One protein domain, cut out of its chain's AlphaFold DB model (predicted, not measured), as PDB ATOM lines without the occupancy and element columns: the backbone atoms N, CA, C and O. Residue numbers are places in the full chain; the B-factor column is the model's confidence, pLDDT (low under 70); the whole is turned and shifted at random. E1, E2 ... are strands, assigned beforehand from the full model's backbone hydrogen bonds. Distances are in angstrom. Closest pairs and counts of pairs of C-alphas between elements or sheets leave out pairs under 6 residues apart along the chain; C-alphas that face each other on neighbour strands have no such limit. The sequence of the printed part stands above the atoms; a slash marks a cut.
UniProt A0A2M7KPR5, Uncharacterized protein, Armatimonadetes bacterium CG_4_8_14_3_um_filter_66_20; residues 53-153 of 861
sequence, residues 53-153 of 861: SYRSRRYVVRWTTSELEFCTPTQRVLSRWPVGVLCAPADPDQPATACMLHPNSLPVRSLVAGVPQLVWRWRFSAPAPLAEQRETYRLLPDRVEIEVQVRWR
ATOM      1  N   SER A  53      18.660 -12.485   7.976       88.31
ATOM      2  CA  SER A  53      18.886 -11.184   8.579       88.31
ATOM      3  C   SER A  53      19.862 -11.237   9.746       88.31
ATOM      4  O   SER A  53      20.017 -12.258  10.419       88.31
ATOM      5  N   TYR A  54      20.492 -10.096   9.981       89.19
ATOM      6  CA  TYR A  54      21.294  -9.772  11.146       89.19
ATOM      7  C   TYR A  54      20.643  -8.571  11.822       89.19
ATOM      8  O   TYR A  54      20.356  -7.569  11.166       89.19
ATOM      9  N   ARG A  55      20.404  -8.666  13.129       92.75
ATOM     10  CA  ARG A  55      19.781  -7.609  13.927       92.75
ATOM     11  C   ARG A  55      20.758  -7.146  14.997       92.75
ATOM     12  O   ARG A  55      21.107  -7.925  15.881       92.75
ATOM     13  N   SER A  56      21.125  -5.870  14.946       90.56
ATOM     14  CA  SER A  56      21.794  -5.181  16.047       90.56
ATOM     15  C   SER A  56      20.773  -4.379  16.868       90.56
ATOM     16  O   SER A  56      19.557  -4.487  16.676       90.56
ATOM     17  N   ARG A  57      21.259  -3.563  17.812       89.06
ATOM     18  CA  ARG A  57      20.422  -2.573  18.513       89.06
ATOM     19  C   ARG A  57      20.130  -1.339  17.654       89.06
ATOM     20  O   ARG A  57      19.106  -0.699  17.873       89.06
ATOM     21  N   ARG A  58      21.020  -1.001  16.712       87.50
ATOM     22  CA  ARG A  58      20.950   0.216  15.886       87.50
ATOM     23  C   ARG A  58      20.311  -0.013  14.516       87.50
ATOM     24  O   ARG A  58      19.708   0.912  13.989       87.50
ATOM     25  N   TYR A  59      20.392  -1.221  13.958       91.75
ATOM     26  CA  TYR A  59      19.890  -1.521  12.615       91.75
ATOM     27  C   TYR A  59      19.519  -3.005  12.438       91.75
ATOM     28  O   TYR A  59      19.789  -3.851  13.296       91.75
ATOM     29  N   VAL A  60      18.905  -3.332  11.300       91.69
ATOM     30  CA  VAL A  60      18.774  -4.704  10.792       91.69
ATOM     31  C   VAL A  60      19.240  -4.748   9.346       91.69
ATOM     32  O   VAL A  60      18.804  -3.939   8.540       91.69
ATOM     33  N   VAL A  61      20.101  -5.702   9.014       90.19
ATOM     34  CA  VAL A  61      20.465  -6.020   7.630       90.19
ATOM     35  C   VAL A  61      19.733  -7.280   7.218       90.19
ATOM     36  O   VAL A  61      19.733  -8.261   7.962       90.19
ATOM     37  N   ARG A  62      19.117  -7.266   6.040       91.19
ATOM     38  CA  ARG A  62      18.569  -8.453   5.372       91.19
ATOM     39  C   ARG A  62      19.324  -8.670   4.076       91.19
ATOM     40  O   ARG A  62      19.796  -7.706   3.490       91.19
ATOM     41  N   TRP A  63      19.413  -9.905   3.607       87.19
ATOM     42  CA  TRP A  63      20.013 -10.174   2.303       87.19
ATOM     43  C   TRP A  63      19.407 -11.389   1.615       87.19
ATOM     44  O   TRP A  63      18.821 -12.275   2.246       87.19
ATOM     45  N   THR A  64      19.581 -11.405   0.299       80.69
ATOM     46  CA  THR A  64      19.253 -12.493  -0.622       80.69
ATOM     47  C   THR A  64      20.526 -12.922  -1.371       80.69
ATOM     48  O   THR A  64      21.644 -12.643  -0.937       80.69
ATOM     49  N   THR A  65      20.384 -13.617  -2.499       67.25
ATOM     50  CA  THR A  65      21.481 -13.879  -3.445       67.25
ATOM     51  C   THR A  65      21.892 -12.656  -4.271       67.25
ATOM     52  O   THR A  65      22.967 -12.691  -4.857       67.25
ATOM     53  N   SER A  66      21.054 -11.615  -4.353       65.75
ATOM     54  CA  SER A  66      21.203 -10.495  -5.302       65.75
ATOM     55  C   SER A  66      21.013  -9.101  -4.693       65.75
ATOM     56  O   SER A  66      21.210  -8.106  -5.385       65.75
ATOM     57  N   GLU A  67      20.639  -8.999  -3.418       77.12
ATOM     58  CA  GLU A  67      20.348  -7.722  -2.760       77.12
ATOM     59  C   GLU A  67      20.601  -7.789  -1.247       77.12
ATOM     60  O   GLU A  67      20.378  -8.832  -0.622       77.12
ATOM     61  N   LEU A  68      21.016  -6.661  -0.669       82.62
ATOM     62  CA  LEU A  68      21.139  -6.401   0.762       82.62
ATOM     63  C   LEU A  68      20.269  -5.182   1.135       82.62
ATOM     64  O   LEU A  68      20.484  -4.082   0.634       82.62
ATOM     65  N   GLU A  69      19.295  -5.357   2.033       88.44
ATOM     66  CA  GLU A  69      18.504  -4.254   2.605       88.44
ATOM     67  C   GLU A  69      19.117  -3.803   3.940       88.44
ATOM     68  O   GLU A  69      19.234  -4.603   4.875       88.44
ATOM     69  N   PHE A  70      19.457  -2.519   4.058       86.31
ATOM     70  CA  PHE A  70      19.823  -1.876   5.321       86.31
ATOM     71  C   PHE A  70      18.575  -1.215   5.923       86.31
ATOM     72  O   PHE A  70      17.935  -0.385   5.276       86.31
ATOM     73  N   CYS A  71      18.202  -1.591   7.147       89.06
ATOM     74  CA  CYS A  71      16.920  -1.242   7.765       89.06
ATOM     75  C   CYS A  71      17.069  -0.719   9.199       89.06
ATOM     76  O   CYS A  71      18.014  -1.044   9.918       89.06
ATOM     77  N   THR A  72      16.057  -0.001   9.678       87.06
ATOM     78  CA  THR A  72      15.912   0.370  11.092       87.06
ATOM     79  C   THR A  72      15.664  -0.857  11.994       87.06
ATOM     80  O   THR A  72      15.204  -1.911  11.526       87.06
ATOM     81  N   PRO A  73      15.821  -0.731  13.330       87.31
ATOM     82  CA  PRO A  73      15.376  -1.754  14.283       87.31
ATOM     83  C   PRO A  73      13.878  -2.083  14.148       87.31
ATOM     84  O   PRO A  73      13.474  -3.236  14.336       87.31
ATOM     85  N   THR A  74      13.074  -1.090  13.748       87.50
ATOM     86  CA  THR A  74      11.633  -1.181  13.452       87.50
ATOM     87  C   THR A  74      11.309  -1.729  12.056       87.50
ATOM     88  O   THR A  74      10.157  -1.671  11.642       87.50
ATOM     89  N   GLN A  75      12.287  -2.312  11.349       85.62
ATOM     90  CA  GLN A  75      12.111  -3.001  10.057       85.62
ATOM     91  C   GLN A  75      11.753  -2.112   8.857       85.62
ATOM     92  O   GLN A  75      11.373  -2.640   7.811       85.62
ATOM     93  N   ARG A  76      11.927  -0.790   8.967       82.50
ATOM     94  CA  ARG A  76      11.787   0.133   7.834       82.50
ATOM     95  C   ARG A  76      13.074   0.135   7.014       82.50
ATOM     96  O   ARG A  76      14.149   0.241   7.598       82.50
ATOM     97  N   VAL A  77      12.972   0.029   5.693       81.88
ATOM     98  CA  VAL A  77      14.142   0.066   4.803       81.88
ATOM     99  C   VAL A  77      14.701   1.492   4.753       81.88
ATOM    100  O   VAL A  77      13.945   2.458   4.621       81.88
ATOM    101  N   LEU A  78      16.020   1.612   4.899       78.19
ATOM    102  CA  LEU A  78      16.788   2.852   4.766       78.19
ATOM    103  C   LEU A  78      17.442   2.913   3.380       78.19
ATOM    104  O   LEU A  78      17.269   3.899   2.671       78.19
ATOM    105  N   SER A  79      18.121   1.841   2.964       78.56
ATOM    106  CA  SER A  79      18.693   1.699   1.618       78.56
ATOM    107  C   SER A  79      18.724   0.236   1.164       78.56
ATOM    108  O   SER A  79      18.714  -0.687   1.985       78.56
ATOM    109  N   ARG A  80      18.743   0.024  -0.156       79.12
ATOM    110  CA  ARG A  80      18.936  -1.284  -0.795       79.12
ATOM    111  C   ARG A  80      20.193  -1.265  -1.646       79.12
ATOM    112  O   ARG A  80      20.395  -0.347  -2.435       79.12
ATOM    113  N   TRP A  81      21.013  -2.289  -1.488       72.00
ATOM    114  CA  TRP A  81      22.286  -2.452  -2.173       72.00
ATOM    115  C   TRP A  81      22.191  -3.674  -3.087       72.00
ATOM    116  O   TRP A  81      21.929  -4.765  -2.569       72.00
ATOM    117  N   PRO A  82      22.391  -3.551  -4.413       65.38
ATOM    118  CA  PRO A  82      22.636  -4.721  -5.237       65.38
ATOM    119  C   PRO A  82      23.875  -5.440  -4.701       65.38
ATOM    120  O   PRO A  82      24.893  -4.827  -4.383       65.38
ATOM    121  N   VAL A  83      23.764  -6.755  -4.580       65.00
ATOM    122  CA  VAL A  83      24.906  -7.629  -4.321       65.00
ATOM    123  C   VAL A  83      25.602  -7.815  -5.667       65.00
ATOM    124  O   VAL A  83      24.984  -8.332  -6.601       65.00
ATOM    125  N   GLY A  84      26.847  -7.352  -5.779       61.00
ATOM    126  CA  GLY A  84      27.518  -7.136  -7.060       61.00
ATOM    127  C   GLY A  84      27.913  -5.673  -7.257       61.00
ATOM    128  O   GLY A  84      27.119  -4.867  -7.741       61.00
ATOM    129  N   VAL A  85      29.162  -5.337  -6.937       63.34
ATOM    130  CA  VAL A  85      29.765  -4.033  -7.265       63.34
ATOM    131  C   VAL A  85      30.187  -4.005  -8.735       63.34
ATOM    132  O   VAL A  85      30.781  -4.961  -9.237       63.34
ATOM    133  N   LEU A  86      29.887  -2.913  -9.445       60.94
ATOM    134  CA  LEU A  86      30.243  -2.773 -10.857       60.94
ATOM    135  C   LEU A  86      31.700  -2.318 -10.992       60.94
ATOM    136  O   LEU A  86      32.007  -1.137 -10.802       60.94
ATOM    137  N   CYS A  87      32.569  -3.254 -11.370       61.84
ATOM    138  CA  CYS A  87      33.973  -3.009 -11.689       61.84
ATOM    139  C   CYS A  87      34.199  -3.046 -13.206       61.84
ATOM    140  O   CYS A  87      33.749  -3.976 -13.878       61.84
ATOM    141  N   ALA A  88      34.916  -2.056 -13.738       61.00
ATOM    142  CA  ALA A  88      35.307  -1.991 -15.146       61.00
ATOM    143  C   ALA A  88      36.686  -1.318 -15.306       61.00
ATOM    144  O   ALA A  88      37.029  -0.449 -14.496       61.00
ATOM    145  N   PRO A  89      37.472  -1.667 -16.345       58.84
ATOM    146  CA  PRO A  89      38.591  -0.837 -16.791       58.84
ATOM    147  C   PRO A  89      38.128   0.610 -17.000       58.84
ATOM    148  O   PRO A  89      37.011   0.841 -17.461       58.84
ATOM    149  N   ALA A  90      38.964   1.583 -16.643       54.69
ATOM    150  CA  ALA A  90      38.613   3.003 -16.734       54.69
ATOM    151  C   ALA A  90      39.071   3.666 -18.049       54.69
ATOM    152  O   ALA A  90      39.378   4.856 -18.052       54.69
ATOM    153  N   ASP A  91      39.167   2.889 -19.130       50.94
ATOM    154  CA  ASP A  91      39.623   3.352 -20.443       50.94
ATOM    155  C   ASP A  91      38.698   4.471 -20.978       50.94
ATOM    156  O   ASP A  91      37.487   4.245 -21.084       50.94
ATOM    157  N   PRO A  92      39.212   5.686 -21.262       37.44
ATOM    158  CA  PRO A  92      38.403   6.776 -21.799       37.44
ATOM    159  C   PRO A  92      38.025   6.579 -23.275       37.44
ATOM    160  O   PRO A  92      37.012   7.135 -23.703       37.44
ATOM    161  N   ASP A  93      38.791   5.787 -24.033       31.44
ATOM    162  CA  ASP A  93      38.651   5.646 -25.488       31.44
ATOM    163  C   ASP A  93      37.785   4.435 -25.893       31.44
ATOM    164  O   ASP A  93      37.464   4.261 -27.071       31.44
ATOM    165  N   GLN A  94      37.350   3.611 -24.927       37.00
ATOM    166  CA  GLN A  94      36.427   2.493 -25.151       37.00
ATOM    167  C   GLN A  94      35.234   2.519 -24.176       37.00
ATOM    168  O   GLN A  94      35.400   2.221 -22.989       37.00
ATOM    169  N   PRO A  95      33.995   2.808 -24.635       34.75
ATOM    170  CA  PRO A  95      32.817   2.723 -23.778       34.75
ATOM    171  C   PRO A  95      32.595   1.281 -23.299       34.75
ATOM    172  O   PRO A  95      32.535   0.334 -24.083       34.75
ATOM    173  N   ALA A  96      32.483   1.114 -21.981       38.75
ATOM    174  CA  ALA A  96      32.575  -0.189 -21.335       38.75
ATOM    175  C   ALA A  96      31.431  -1.155 -21.691       38.75
ATOM    176  O   ALA A  96      30.264  -0.908 -21.378       38.75
ATOM    177  N   THR A  97      31.784  -2.353 -22.165       40.12
ATOM    178  CA  THR A  97      30.952  -3.543 -21.942       40.12
ATOM    179  C   THR A  97      31.053  -3.928 -20.466       40.12
ATOM    180  O   THR A  97      32.102  -4.355 -19.980       40.12
ATOM    181  N   ALA A  98      29.960  -3.756 -19.720       42.81
ATOM    182  CA  ALA A  98      29.905  -4.150 -18.316       42.81
ATOM    183  C   ALA A  98      30.204  -5.654 -18.167       42.81
ATOM    184  O   ALA A  98      29.570  -6.485 -18.820       42.81
ATOM    185  N   CYS A  99      31.142  -6.020 -17.287       42.97
ATOM    186  CA  CYS A  99      31.452  -7.426 -17.022       42.97
ATOM    187  C   CYS A  99      30.200  -8.160 -16.512       42.97
ATOM    188  O   CYS A  99      29.675  -7.847 -15.443       42.97
ATOM    189  N   MET A 100      29.727  -9.149 -17.278       40.78
ATOM    190  CA  MET A 100      28.503  -9.895 -16.975       40.78
ATOM    191  C   MET A 100      28.634 -10.655 -15.645       40.78
ATOM    192  O   MET A 100      29.355 -11.650 -15.546       40.78
ATOM    193  N   LEU A 101      27.917 -10.201 -14.614       46.22
ATOM    194  CA  LEU A 101      27.861 -10.867 -13.313       46.22
ATOM    195  C   LEU A 101      26.964 -12.112 -13.392       46.22
ATOM    196  O   LEU A 101      25.751 -12.008 -13.575       46.22
ATOM    197  N   HIS A 102      27.550 -13.292 -13.179       45.91
ATOM    198  CA  HIS A 102      26.814 -14.543 -12.962       45.91
ATOM    199  C   HIS A 102      26.752 -14.893 -11.458       45.91
ATOM    200  O   HIS A 102      27.705 -15.477 -10.932       45.91
ATOM    201  N   PRO A 103      25.650 -14.590 -10.742       47.62
ATOM    202  CA  PRO A 103      25.421 -15.099  -9.389       47.62
ATOM    203  C   PRO A 103      25.029 -16.582  -9.435       47.62
ATOM    204  O   PRO A 103      23.901 -16.911  -9.793       47.62
ATOM    205  N   ASN A 104      25.933 -17.474  -9.019       50.16
ATOM    206  CA  ASN A 104      25.669 -18.921  -8.951       50.16
ATOM    207  C   ASN A 104      25.763 -19.520  -7.528       50.16
ATOM    208  O   ASN A 104      25.579 -20.725  -7.369       50.16
ATOM    209  N   SER A 105      26.030 -18.727  -6.482       55.91
ATOM    210  CA  SER A 105      26.124 -19.235  -5.102       55.91
ATOM    211  C   SER A 105      25.627 -18.242  -4.049       55.91
ATOM    212  O   SER A 105      25.871 -17.042  -4.149       55.91
ATOM    213  N   LEU A 106      24.981 -18.771  -3.004       62.97
ATOM    214  CA  LEU A 106      24.693 -18.054  -1.755       62.97
ATOM    215  C   LEU A 106      25.991 -17.528  -1.107       62.97
ATOM    216  O   LEU A 106      27.039 -18.158  -1.276       62.97
ATOM    217  N   PRO A 107      25.937 -16.432  -0.324       74.31
ATOM    218  CA  PRO A 107      27.104 -15.952   0.408       74.31
ATOM    219  C   PRO A 107      27.608 -17.004   1.389       74.31
ATOM    220  O   PRO A 107      26.829 -17.582   2.159       74.31
ATOM    221  N   VAL A 108      28.927 -17.187   1.426       76.44
ATOM    222  CA  VAL A 108      29.570 -17.945   2.500       76.44
ATOM    223  C   VAL A 108      29.457 -17.113   3.772       76.44
ATOM    224  O   VAL A 108      29.886 -15.959   3.804       76.44
ATOM    225  N   ARG A 109      28.854 -17.689   4.813       79.81
ATOM    226  CA  ARG A 109      28.772 -17.069   6.140       79.81
ATOM    227  C   ARG A 109      29.913 -17.582   6.999       79.81
ATOM    228  O   ARG A 109      30.096 -18.793   7.107       79.81
ATOM    229  N   SER A 110      30.626 -16.676   7.645       86.50
ATOM    230  CA  SER A 110      31.663 -17.000   8.622       86.50
ATOM    231  C   SER A 110      31.559 -16.087   9.844       86.50
ATOM    232  O   SER A 110      30.854 -15.076   9.839       86.50
ATOM    233  N   LEU A 111      32.253 -16.472  10.914       84.44
ATOM    234  CA  LEU A 111      32.546 -15.605  12.049       84.44
ATOM    235  C   LEU A 111      34.050 -15.343  12.035       84.44
ATOM    236  O   LEU A 111      34.831 -16.290  12.135       84.44
ATOM    237  N   VAL A 112      34.457 -14.082  11.922       84.00
ATOM    238  CA  VAL A 112      35.868 -13.669  11.999       84.00
ATOM    239  C   VAL A 112      36.019 -12.795  13.234       84.00
ATOM    240  O   VAL A 112      35.320 -11.798  13.374       84.00
ATOM    241  N   ALA A 113      36.851 -13.226  14.189       87.88
ATOM    242  CA  ALA A 113      36.945 -12.624  15.528       87.88
ATOM    243  C   ALA A 113      35.573 -12.433  16.232       87.88
ATOM    244  O   ALA A 113      35.368 -11.486  16.986       87.88
ATOM    245  N   GLY A 114      34.611 -13.327  15.969       86.88
ATOM    246  CA  GLY A 114      33.239 -13.242  16.493       86.88
ATOM    247  C   GLY A 114      32.300 -12.290  15.737       86.88
ATOM    248  O   GLY A 114      31.104 -12.281  16.021       86.88
ATOM    249  N   VAL A 115      32.795 -11.537  14.749       89.69
ATOM    250  CA  VAL A 115      31.984 -10.671  13.882       89.69
ATOM    251  C   VAL A 115      31.383 -11.501  12.737       89.69
ATOM    252  O   VAL A 115      32.130 -12.198  12.042       89.69
ATOM    253  N   PRO A 116      30.056 -11.453  12.503       91.06
ATOM    254  CA  PRO A 116      29.438 -12.079  11.338       91.06
ATOM    255  C   PRO A 116      29.917 -11.448  10.036       91.06
ATOM    256  O   PRO A 116      29.828 -10.234   9.847       91.06
ATOM    257  N   GLN A 117      30.378 -12.300   9.128       92.75
ATOM    258  CA  GLN A 117      30.863 -11.921   7.812       92.75
ATOM    259  C   GLN A 117      30.080 -12.671   6.730       92.75
ATOM    260  O   GLN A 117      29.832 -13.877   6.838       92.75
ATOM    261  N   LEU A 118      29.691 -11.945   5.685       89.50
ATOM    262  CA  LEU A 118      29.089 -12.480   4.468       89.50
ATOM    263  C   LEU A 118      30.081 -12.279   3.324       89.50
ATOM    264  O   LEU A 118      30.550 -11.160   3.120       89.50
ATOM    265  N   VAL A 119      30.407 -13.343   2.592       88.75
ATOM    266  CA  VAL A 119      31.323 -13.270   1.448       88.75
ATOM    267  C   VAL A 119      30.632 -13.755   0.184       88.75
ATOM    268  O   VAL A 119      30.252 -14.926   0.086       88.75
ATOM    269  N   TRP A 120      30.532 -12.867  -0.800       85.12
ATOM    270  CA  TRP A 120      30.176 -13.205  -2.173       85.12
ATOM    271  C   TRP A 120      31.443 -13.336  -3.014       85.12
ATOM    272  O   TRP A 120      32.411 -12.592  -2.837       85.12
ATOM    273  N   ARG A 121      31.450 -14.310  -3.928       84.88
ATOM    274  CA  ARG A 121      32.547 -14.530  -4.870       84.88
ATOM    275  C   ARG A 121      31.984 -14.720  -6.266       84.88
ATOM    276  O   ARG A 121      31.271 -15.683  -6.532       84.88
ATOM    277  N   TRP A 122      32.362 -13.815  -7.147       77.75
ATOM    278  CA  TRP A 122      31.987 -13.795  -8.549       77.75
ATOM    279  C   TRP A 122      33.109 -14.398  -9.380       77.75
ATOM    280  O   TRP A 122      34.290 -14.210  -9.080       77.75
ATOM    281  N   ARG A 123      32.737 -15.117 -10.437       79.88
ATOM    282  CA  ARG A 123      33.651 -15.605 -11.470       79.88
ATOM    283  C   ARG A 123      33.104 -15.163 -12.813       79.88
ATOM    284  O   ARG A 123      31.940 -15.427 -13.103       79.88
ATOM    285  N   PHE A 124      33.940 -14.516 -13.606       73.31
ATOM    286  CA  PHE A 124      33.560 -13.993 -14.913       73.31
ATOM    287  C   PHE A 124      34.112 -14.912 -15.998       73.31
ATOM    288  O   PHE A 124      35.249 -15.383 -15.895       73.31
ATOM    289  N   SER A 125      33.323 -15.196 -17.028       70.94
ATOM    290  CA  SER A 125      33.780 -15.976 -18.183       70.94
ATOM    291  C   SER A 125      34.749 -15.162 -19.046       70.94
ATOM    292  O   SER A 125      34.688 -13.935 -19.077       70.94
ATOM    293  N   ALA A 126      35.643 -15.839 -19.770       69.31
ATOM    294  CA  ALA A 126      36.368 -15.195 -20.865       69.31
ATOM    295  C   ALA A 126      35.355 -14.693 -21.926       69.31
ATOM    296  O   ALA A 126      34.314 -15.335 -22.082       69.31
ATOM    297  N   PRO A 127      35.620 -13.579 -22.636       64.06
ATOM    298  CA  PRO A 127      36.891 -12.848 -22.718       64.06
ATOM    299  C   PRO A 127      37.096 -11.733 -21.671       64.06
ATOM    300  O   PRO A 127      38.042 -10.965 -21.808       64.06
ATOM    301  N   ALA A 128      36.260 -11.620 -20.628       63.22
ATOM    302  CA  ALA A 128      36.367 -10.525 -19.654       63.22
ATOM    303  C   ALA A 128      37.776 -10.430 -19.013       63.22
ATOM    304  O   ALA A 128      38.291 -11.450 -18.546       63.22
ATOM    305  N   PRO A 129      38.400  -9.233 -18.927       70.38
ATOM    306  CA  PRO A 129      39.732  -9.072 -18.329       70.38
ATOM    307  C   PRO A 129      39.725  -9.346 -16.817       70.38
ATOM    308  O   PRO A 129      40.721  -9.799 -16.251       70.38
ATOM    309  N   LEU A 130      38.584  -9.120 -16.165       75.56
ATOM    310  CA  LEU A 130      38.322  -9.494 -14.781       75.56
ATOM    311  C   LEU A 130      38.125 -11.022 -14.685       75.56
ATOM    312  O   LEU A 130      37.328 -11.604 -15.414       75.56
ATOM    313  N   ALA A 131      38.852 -11.693 -13.793       83.69
ATOM    314  CA  ALA A 131      38.732 -13.133 -13.544       83.69
ATOM    315  C   ALA A 131      37.708 -13.430 -12.444       83.69
ATOM    316  O   ALA A 131      36.816 -14.265 -12.611       83.69
ATOM    317  N   GLU A 132      37.854 -12.753 -11.304       85.94
ATOM    318  CA  GLU A 132      37.010 -12.917 -10.123       85.94
ATOM    319  C   GLU A 132      36.833 -11.593  -9.376       85.94
ATOM    320  O   GLU A 132      37.674 -10.703  -9.451       85.94
ATOM    321  N   GLN A 133      35.763 -11.506  -8.592       83.75
ATOM    322  CA  GLN A 133      35.529 -10.432  -7.629       83.75
ATOM    323  C   GLN A 133      35.095 -11.061  -6.305       83.75
ATOM    324  O   GLN A 133      34.383 -12.068  -6.295       83.75
ATOM    325  N   ARG A 134      35.543 -10.500  -5.186       88.00
ATOM    326  CA  ARG A 134      35.185 -10.910  -3.829       88.00
ATOM    327  C   ARG A 134      34.621  -9.695  -3.110       88.00
ATOM    328  O   ARG A 134      35.278  -8.665  -3.046       88.00
ATOM    329  N   GLU A 135      33.414  -9.831  -2.580       86.38
ATOM    330  CA  GLU A 135      32.763  -8.807  -1.764       86.38
ATOM    331  C   GLU A 135      32.571  -9.360  -0.361       86.38
ATOM    332  O   GLU A 135      31.971 -10.423  -0.176       86.38
ATOM    333  N   THR A 136      33.092  -8.636   0.619       90.88
ATOM    334  CA  THR A 136      33.068  -8.993   2.031       90.88
ATOM    335  C   THR A 136      32.256  -7.954   2.786       90.88
ATOM    336  O   THR A 136      32.614  -6.781   2.803       90.88
ATOM    337  N   TYR A 137      31.194  -8.398   3.454       91.38
ATOM    338  CA  TYR A 137      30.358  -7.553   4.301       91.38
ATOM    339  C   TYR A 137      30.516  -7.987   5.762       91.38
ATOM    340  O   TYR A 137      30.139  -9.112   6.108       91.38
ATOM    341  N   ARG A 138      31.061  -7.122   6.628       93.75
ATOM    342  CA  ARG A 138      31.164  -7.365   8.083       93.75
ATOM    343  C   ARG A 138      30.018  -6.665   8.808       93.75
ATOM    344  O   ARG A 138      29.783  -5.478   8.595       93.75
ATOM    345  N   LEU A 139      29.298  -7.394   9.656       93.00
ATOM    346  CA  LEU A 139      28.076  -6.921  10.314       93.00
ATOM    347  C   LEU A 139      28.363  -6.604  11.791       93.00
ATOM    348  O   LEU A 139      28.374  -7.501  12.638       93.00
ATOM    349  N   LEU A 140      28.629  -5.333  12.092       94.19
ATOM    350  CA  LEU A 140      29.027  -4.858  13.420       94.19
ATOM    351  C   LEU A 140      27.824  -4.282  14.201       94.19
ATOM    352  O   LEU A 140      26.742  -4.102  13.651       94.19
ATOM    353  N   PRO A 141      27.943  -3.995  15.511       90.06
ATOM    354  CA  PRO A 141      26.801  -3.513  16.296       90.06
ATOM    355  C   PRO A 141      26.199  -2.175  15.827       90.06
ATOM    356  O   PRO A 141      25.023  -1.909  16.096       90.06
ATOM    357  N   ASP A 142      26.987  -1.338  15.151       90.25
ATOM    358  CA  ASP A 142      26.682   0.052  14.791       90.25
ATOM    359  C   ASP A 142      26.809   0.381  13.290       90.25
ATOM    360  O   ASP A 142      26.213   1.358  12.833       90.25
ATOM    361  N   ARG A 143      27.510  -0.458  12.519       94.38
ATOM    362  CA  ARG A 143      27.760  -0.280  11.083       94.38
ATOM    363  C   ARG A 143      27.846  -1.600  10.313       94.38
ATOM    364  O   ARG A 143      28.047  -2.662  10.897       94.38
ATOM    365  N   VAL A 144      27.794  -1.508   8.988       92.38
ATOM    366  CA  VAL A 144      28.224  -2.565   8.058       92.38
ATOM    367  C   VAL A 144      29.492  -2.101   7.362       92.38
ATOM    368  O   VAL A 144      29.496  -1.001   6.827       92.38
ATOM    369  N   GLU A 145      30.537  -2.919   7.325       94.56
ATOM    370  CA  GLU A 145      31.728  -2.653   6.504       94.56
ATOM    371  C   GLU A 145      31.637  -3.448   5.204       94.56
ATOM    372  O   GLU A 145      31.260  -4.618   5.244       94.56
ATOM    373  N   ILE A 146      31.986  -2.825   4.081       90.75
ATOM    374  CA  ILE A 146      31.997  -3.393   2.733       90.75
ATOM    375  C   ILE A 146      33.428  -3.286   2.201       90.75
ATOM    376  O   ILE A 146      33.939  -2.186   2.011       90.75
ATOM    377  N   GLU A 147      34.058  -4.427   1.948       91.81
ATOM    378  CA  GLU A 147      35.381  -4.547   1.326       91.81
ATOM    379  C   GLU A 147      35.216  -5.282  -0.008       91.81
ATOM    380  O   GLU A 147      34.577  -6.339  -0.066       91.81
ATOM    381  N   VAL A 148      35.771  -4.729  -1.088       85.62
ATOM    382  CA  VAL A 148      35.635  -5.282  -2.442       85.62
ATOM    383  C   VAL A 148      37.004  -5.465  -3.051       85.62
ATOM    384  O   VAL A 148      37.839  -4.570  -3.013       85.62
ATOM    385  N   GLN A 149      37.228  -6.642  -3.618       88.81
ATOM    386  CA  GLN A 149      38.529  -7.061  -4.107       88.81
ATOM    387  C   GLN A 149      38.329  -7.691  -5.480       88.81
ATOM    388  O   GLN A 149      37.410  -8.490  -5.676       88.81
ATOM    389  N   VAL A 150      39.172  -7.338  -6.441       85.44
ATOM    390  CA  VAL A 150      39.083  -7.800  -7.832       85.44
ATOM    391  C   VAL A 150      40.340  -8.555  -8.226       85.44
ATOM    392  O   VAL A 150      41.420  -8.266  -7.726       85.44
ATOM    393  N   ARG A 151      40.215  -9.546  -9.104       88.06
ATOM    394  CA  ARG A 151      41.327 -10.388  -9.554       88.06
ATOM    395  C   ARG A 151      41.309 -10.517 -11.059       88.06
ATOM    396  O   ARG A 151      40.287 -10.903 -11.618       88.06
ATOM    397  N   TRP A 152      42.433 -10.240 -11.706       83.19
ATOM    398  CA  TRP A 152      42.530 -10.088 -13.162       83.19
ATOM    399  C   TRP A 152      43.016 -11.357 -13.870       83.19
ATOM    400  O   TRP A 152      43.710 -12.182 -13.270       83.19
ATOM    401  N   ARG A 153      42.636 -11.537 -15.143       81.94
ATOM    402  CA  ARG A 153      43.119 -12.628 -16.016       81.94
ATOM    403  C   ARG A 153      44.449 -12.287 -16.685       81.94
ATOM    404  O   ARG A 153      45.305 -13.160 -16.775       81.94
TER     405      ARG A 153
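AT A GLANCE: This is residues 53 to 153 of the 861 residues of an uncharacterized protein of Armatimonadetes bacterium CG_4_8_14_3_um_filter_66_20 (UniProt A0A2M7KPR5). Two antiparallel sheets stand loosely and only partly face to face: a small sheet of short strands, E1 to E4, over one end of a larger, twisted sheet of longer strands, E6 to E9. From the small sheet the chain runs through E5 toward the other end of the larger one, where residues 90 to 95 stick out, and then returns to E6. The 101 printed residues include nine named strands, E1 to E9 in chain order, and no named helix; the class is all strand. The sheet orders are E1 - E2 - E3 - E4 and E6 - E7 - E8 - E9. The whole is only just loose, close to compact, with a radius of gyration of the C-alphas of 15.5 A, and elongated, spanning 47 by 26 by 21 A.

HOW THE PARTS SIT: E1, residues 53 to 55, E2, 60 to 63, E3, 67 to 71, and E4, 77 to 82, form a meander, each strand the antiparallel neighbour of the one before. N 54 and O 61 are 2.8 A apart between E1 and E2, N 62 and O 69 2.9 A between E2 and E3, and N 68 and O 81 2.8 A between E3 and E4, within hydrogen-bond range. E5, residues 86 to 89, pairs with no named strand. E6, residues 108 to 112, E7, 115 to 123, E8, 130 to 139, and E9, 143 to 152, form a second meander. Here N 110 and O 117 are 3.0 A apart between E6 and E7, N 120 and O 135 2.9 A between E7 and E8, and N 136 and O 147 2.8 A between E8 and E9, within hydrogen-bond range. The closest C-alphas of E1 and E8, those of Tyr 54 and Leu 139, are 7.4 A apart. E2 and E8 are only just apart, at 8.1 A. E5 and E8 are near each other, with 5 pairs of C-alphas within 10 A.

IN THESE COORDINATES: E1 begins at C-alpha 53, (18.886, -11.184, 8.579). E4 is 14.0 A long from first to last C-alpha. E7 measures 25.9 A, E8 27.2 A and E9 30.0 A. E9 ends at C-alpha 152, (42.530, -10.088, -13.162).

THE WHOLE: The C-alphas of Arg 57 and Asp 93, the two farthest apart, are 48.3 A apart. The printed part has no cut. The link from E5 to E6, residues 90 to 107, is long. Mean pLDDT of the printed part is 76.0; residues 65 to 66, 82 to 106 and 126 to 128 are under 70.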